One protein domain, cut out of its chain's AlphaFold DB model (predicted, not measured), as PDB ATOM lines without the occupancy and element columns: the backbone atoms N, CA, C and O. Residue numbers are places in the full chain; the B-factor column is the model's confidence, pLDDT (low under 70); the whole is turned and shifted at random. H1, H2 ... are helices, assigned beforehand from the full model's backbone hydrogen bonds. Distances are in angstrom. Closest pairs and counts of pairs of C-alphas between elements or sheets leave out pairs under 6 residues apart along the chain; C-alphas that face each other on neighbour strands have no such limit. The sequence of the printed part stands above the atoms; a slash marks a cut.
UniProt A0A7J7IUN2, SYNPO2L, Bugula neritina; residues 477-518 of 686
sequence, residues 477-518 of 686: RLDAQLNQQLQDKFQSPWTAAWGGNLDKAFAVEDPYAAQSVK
ATOM      1  N   ARG A 477     164.152  97.908 154.346       80.56
ATOM      2  CA  ARG A 477     163.975  99.363 154.464       80.56
ATOM      3  C   ARG A 477     164.962 100.137 153.592       80.56
ATOM      4  O   ARG A 477     164.551 101.115 152.971       80.56
ATOM      5  N   LEU A 478     166.227  99.721 153.556       80.06
ATOM      6  CA  LEU A 478     167.235 100.346 152.695       80.06
ATOM      7  C   LEU A 478     166.943 100.070 151.221       80.06
ATOM      8  O   LEU A 478     166.990 101.004 150.431       80.06
ATOM      9  N   ASP A 479     166.533  98.851 150.874       80.31
ATOM     10  CA  ASP A 479     166.147  98.501 149.506       80.31
ATOM     11  C   ASP A 479     164.869  99.226 149.080       80.31
ATOM     12  O   ASP A 479     164.786  99.704 147.954       80.31
ATOM     13  N   ALA A 480     163.887  99.398 149.975       85.00
ATOM     14  CA  ALA A 480     162.712 100.217 149.680       85.00
ATOM     15  C   ALA A 480     163.081 101.693 149.456       85.00
ATOM     16  O   ALA A 480     162.562 102.315 148.533       85.00
ATOM     17  N   GLN A 481     163.995 102.251 150.258       89.00
ATOM     18  CA  GLN A 481     164.466 103.629 150.083       89.00
ATOM     19  C   GLN A 481     165.308 103.797 148.815       89.00
ATOM     20  O   GLN A 481     165.154 104.796 148.115       89.00
ATOM     21  N   LEU A 482     166.162 102.825 148.499       89.44
ATOM     22  CA  LEU A 482     166.986 102.828 147.297       89.44
ATOM     23  C   LEU A 482     166.121 102.676 146.047       89.44
ATOM     24  O   LEU A 482     166.258 103.463 145.117       89.44
ATOM     25  N   ASN A 483     165.170 101.740 146.050       85.38
ATOM     26  CA  ASN A 483     164.223 101.566 144.951       85.38
ATOM     27  C   ASN A 483     163.330 102.794 144.771       85.38
ATOM     28  O   ASN A 483     163.058 103.172 143.636       85.38
ATOM     29  N   GLN A 484     162.924 103.461 145.854       87.75
ATOM     30  CA  GLN A 484     162.185 104.718 145.761       87.75
ATOM     31  C   GLN A 484     163.045 105.829 145.139       87.75
ATOM     32  O   GLN A 484     162.596 106.505 144.222       87.75
ATOM     33  N   GLN A 485     164.310 105.968 145.549       86.94
ATOM     34  CA  GLN A 485     165.225 106.940 144.941       86.94
ATOM     35  C   GLN A 485     165.542 106.630 143.476       86.94
ATOM     36  O   GLN A 485     165.672 107.557 142.680       86.94
ATOM     37  N   LEU A 486     165.667 105.353 143.112       84.75
ATOM     38  CA  LEU A 486     165.882 104.939 141.729       84.75
ATOM     39  C   LEU A 486     164.638 105.202 140.874       84.75
ATOM     40  O   LEU A 486     164.769 105.711 139.766       84.75
ATOM     41  N   GLN A 487     163.437 104.937 141.392       83.75
ATOM     42  CA  GLN A 487     162.192 105.255 140.688       83.75
ATOM     43  C   GLN A 487     161.971 106.763 140.537       83.75
ATOM     44  O   GLN A 487     161.481 107.193 139.496       83.75
ATOM     45  N   ASP A 488     162.367 107.567 141.524       80.56
ATOM     46  CA  ASP A 488     162.223 109.024 141.461       80.56
ATOM     47  C   ASP A 488     163.279 109.677 140.553       80.56
ATOM     48  O   ASP A 488     162.986 110.673 139.891       80.56
ATOM     49  N   LYS A 489     164.503 109.130 140.489       79.19
ATOM     50  CA  LYS A 489     165.601 109.695 139.679       79.19
ATOM     51  C   LYS A 489     165.663 109.180 138.243       79.19
ATOM     52  O   LYS A 489     166.172 109.890 137.386       79.19
ATOM     53  N   PHE A 490     165.172 107.971 137.978       76.88
ATOM     54  CA  PHE A 490     165.256 107.327 136.661       76.88
ATOM     55  C   PHE A 490     163.882 107.089 136.032       76.88
ATOM     56  O   PHE A 490     163.705 106.152 135.249       76.88
ATOM     57  N   GLN A 491     162.892 107.936 136.330       78.06
ATOM     58  CA  GLN A 491     161.711 107.991 135.476       78.06
ATOM     59  C   GLN A 491     162.159 108.418 134.083       78.06
ATOM     60  O   GLN A 491     162.577 109.554 133.868       78.06
ATOM     61  N   SER A 492     162.104 107.473 133.141       79.94
ATOM     62  CA  SER A 492     162.433 107.772 131.756       79.94
ATOM     63  C   SER A 492     161.554 108.936 131.275       79.94
ATOM     64  O   SER A 492     160.384 109.015 131.676       79.94
ATOM     65  N   PRO A 493     162.063 109.819 130.400       80.25
ATOM     66  CA  PRO A 493     161.286 110.932 129.851       80.25
ATOM     67  C   PRO A 493     159.924 110.487 129.290       80.25
ATOM     68  O   PRO A 493     158.914 111.169 129.445       80.25
ATOM     69  N   TRP A 494     159.868 109.275 128.732       78.31
ATOM     70  CA  TRP A 494     158.648 108.646 128.230       78.31
ATOM     71  C   TRP A 494     157.641 108.288 129.331       78.31
ATOM     72  O   TRP A 494     156.439 108.481 129.157       78.31
ATOM     73  N   THR A 495     158.116 107.821 130.485       83.81
ATOM     74  CA  THR A 495     157.270 107.530 131.653       83.81
ATOM     75  C   THR A 495     156.706 108.817 132.262       83.81
ATOM     76  O   THR A 495     155.527 108.860 132.615       83.81
ATOM     77  N   ALA A 496     157.509 109.885 132.324       81.44
ATOM     78  CA  ALA A 496     157.062 111.203 132.783       81.44
ATOM     79  C   ALA A 496     156.012 111.821 131.835       81.44
ATOM     80  O   ALA A 496     155.017 112.392 132.293       81.44
ATOM     81  N   ALA A 497     156.182 111.636 130.521       82.44
ATOM     82  CA  ALA A 497     155.227 112.088 129.511       82.44
ATOM     83  C   ALA A 497     153.876 111.356 129.609       82.44
ATOM     84  O   ALA A 497     152.822 111.985 129.507       82.44
ATOM     85  N   TRP A 498     153.884 110.046 129.878       87.00
ATOM     86  CA  TRP A 498     152.657 109.268 130.106       87.00
ATOM     87  C   TRP A 498     151.885 109.694 131.362       87.00
ATOM     88  O   TRP A 498     150.664 109.568 131.398       87.00
ATOM     89  N   GLY A 499     152.566 110.255 132.365       89.25
ATOM     90  CA  GLY A 499     151.943 110.813 133.569       89.25
ATOM     91  C   GLY A 499     151.224 112.155 133.368       89.25
ATOM     92  O   GLY A 499     150.774 112.746 134.349       89.25
ATOM     93  N   GLY A 500     151.136 112.664 132.132       89.31
ATOM     94  CA  GLY A 500     150.473 113.933 131.809       89.31
ATOM     95  C   GLY A 500     151.283 115.180 132.172       89.31
ATOM     96  O   GLY A 500     150.743 116.282 132.155       89.31
ATOM     97  N   ASN A 501     152.569 115.024 132.498       81.94
ATOM     98  CA  ASN A 501     153.454 116.112 132.909       81.94
ATOM     99  C   ASN A 501     154.565 116.309 131.865       81.94
ATOM    100  O   ASN A 501     155.741 116.038 132.112       81.94
ATOM    101  N   LEU A 502     154.158 116.748 130.670       80.69
ATOM    102  CA  LEU A 502     155.041 116.989 129.521       80.69
ATOM    103  C   LEU A 502     156.202 117.935 129.862       80.69
ATOM    104  O   LEU A 502     157.324 117.693 129.427       80.69
ATOM    105  N   ASP A 503     155.970 118.927 130.722       81.44
ATOM    106  CA  ASP A 503     156.999 119.890 131.135       81.44
ATOM    107  C   ASP A 503     158.170 119.224 131.874       81.44
ATOM    108  O   ASP A 503     159.314 119.644 131.729       81.44
ATOM    109  N   LYS A 504     157.927 118.133 132.615       74.88
ATOM    110  CA  LYS A 504     158.992 117.375 133.296       74.88
ATOM    111  C   LYS A 504     159.740 116.420 132.371       74.88
ATOM    112  O   LYS A 504     160.882 116.086 132.655       74.88
ATOM    113  N   ALA A 505     159.111 115.976 131.284       78.38
ATOM    114  CA  ALA A 505     159.743 115.094 130.306       78.38
ATOM    115  C   ALA A 505     160.786 115.831 129.447       78.38
ATOM    116  O   ALA A 505     161.741 115.211 128.986       78.38
ATOM    117  N   PHE A 506     160.607 117.143 129.260       79.12
ATOM    118  CA  PHE A 506     161.491 117.994 128.456       79.12
ATOM    119  C   PHE A 506     162.291 119.016 129.263       79.12
ATOM    120  O   PHE A 506     163.110 119.728 128.685       79.12
ATOM    121  N   ALA A 507     162.127 119.054 130.587       74.44
ATOM    122  CA  ALA A 507     163.076 119.695 131.487       74.44
ATOM    123  C   ALA A 507     164.366 118.858 131.545       74.44
ATOM    124  O   ALA A 507     164.713 118.269 132.567       74.44
ATOM    125  N   VAL A 508     165.077 118.779 130.417       60.03
ATOM    126  CA  VAL A 508     166.478 118.359 130.357       60.03
ATOM    127  C   VAL A 508     167.296 119.521 130.917       60.03
ATOM    128  O   VAL A 508     168.020 120.214 130.210       60.03
ATOM    129  N   GLU A 509     167.119 119.798 132.205       59.53
ATOM    130  CA  GLU A 509     168.151 120.483 132.959       59.53
ATOM    131  C   GLU A 509     169.178 119.412 133.264       59.53
ATOM    132  O   GLU A 509     169.019 118.620 134.189       59.53
ATOM    133  N   ASP A 510     170.194 119.337 132.410       66.50
ATOM    134  CA  ASP A 510     171.380 118.550 132.683       66.50
ATOM    135  C   ASP A 510     171.929 119.056 134.032       66.50
ATOM    136  O   ASP A 510     172.385 120.205 134.115       66.50
ATOM    137  N   PRO A 511     171.812 118.286 135.133       63.31
ATOM    138  CA  PRO A 511     172.086 118.804 136.474       63.31
ATOM    139  C   PRO A 511     173.550 119.241 136.617       63.31
ATOM    140  O   PRO A 511     173.885 120.053 137.479       63.31
ATOM    141  N   TYR A 512     174.414 118.754 135.724       67.12
ATOM    142  CA  TYR A 512     175.809 119.146 135.607       67.12
ATOM    143  C   TYR A 512     176.010 120.477 134.865       67.12
ATOM    144  O   TYR A 512     176.905 121.238 135.230       67.12
ATOM    145  N   ALA A 513     175.159 120.819 133.893       67.75
ATOM    146  CA  ALA A 513     175.254 122.090 133.172       67.75
ATOM    147  C   ALA A 513     174.871 123.281 134.066       67.75
ATOM    148  O   ALA A 513     175.554 124.305 134.065       67.75
ATOM    149  N   ALA A 514     173.830 123.137 134.893       67.19
ATOM    150  CA  ALA A 514     173.419 124.183 135.834       67.19
ATOM    151  C   ALA A 514     174.456 124.414 136.951       67.19
ATOM    152  O   ALA A 514     174.662 125.551 137.384       67.19
ATOM    153  N   GLN A 515     175.134 123.350 137.394       69.44
ATOM    154  CA  GLN A 515     176.184 123.440 138.409       69.44
ATOM    155  C   GLN A 515     177.455 124.098 137.844       69.44
ATOM    156  O   GLN A 515     177.990 125.012 138.466       69.44
ATOM    157  N   SER A 516     177.859 123.740 136.618       76.06
ATOM    158  CA  SER A 516     179.019 124.333 135.937       76.06
ATOM    159  C   SER A 516     178.884 125.846 135.729       76.06
ATOM    160  O   SER A 516     179.851 126.580 135.915       76.06
ATOM    161  N   VAL A 517     177.691 126.335 135.371       77.88
ATOM    162  CA  VAL A 517     177.451 127.779 135.183       77.88
ATOM    163  C   VAL A 517     177.513 128.530 136.516       77.88
ATOM    164  O   VAL A 517     177.970 129.671 136.570       77.88
ATOM    165  N   LYS A 518     177.078 127.899 137.609       76.50
ATOM    166  CA  LYS A 518     177.106 128.509 138.941       76.50
ATOM    167  C   LYS A 518     178.532 128.618 139.481       76.50
ATOM    168  O   LYS A 518     178.908 129.680 139.970       76.50
TER     169      LYS A 518
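Overview. This is residues 477 to 518 of the 686 residues of the protein "SYNPO2L" of Bugula neritina (UniProt A0A7J7IUN2). An open V: the short helices H2 and H3 pack together at its foot, and two arms stick out with nothing between them, residues 477 to 490 with the long H1 and residues 509 to 518 with H4. The printed part has 42 residues with four named helices, H1 to H4 in that order, and no named strand; its class is all helix. It is loose, with a radius of gyration of the C-alphas of 13.0 A, and flat, spanning 37 by 27 by 10 A.

Along the chain. H1, residues 477 to 489, begins at C-alpha 477 (163.975, 99.363, 154.464) and is 18.1 A long. H2 is residues 493 to 498, 8.8 A, and H3 residues 502 to 506, 6.6 A. H4, residues 511 to 518, 11.2 A, ends at C-alpha 518 (177.106, 128.509, 138.941).

Arrangement. H1 touches no helix. H2 and H3 touch; their closest C-alphas, of Pro 493 and Ala 505, are 4.5 A apart. H4 touches no helix. Every O i to N i+4 pair is within hydrogen-bond range in H1, H2 and H3; in H4, 3 of 4 are.

Size, cuts and confidence. The C-alphas farthest apart, of Arg 477 and Val 517, are 36.9 A apart. The printed part has no cut, and its three links are tight. Mean pLDDT of the printed part is 78.6; residues 508 to 515 are under 70.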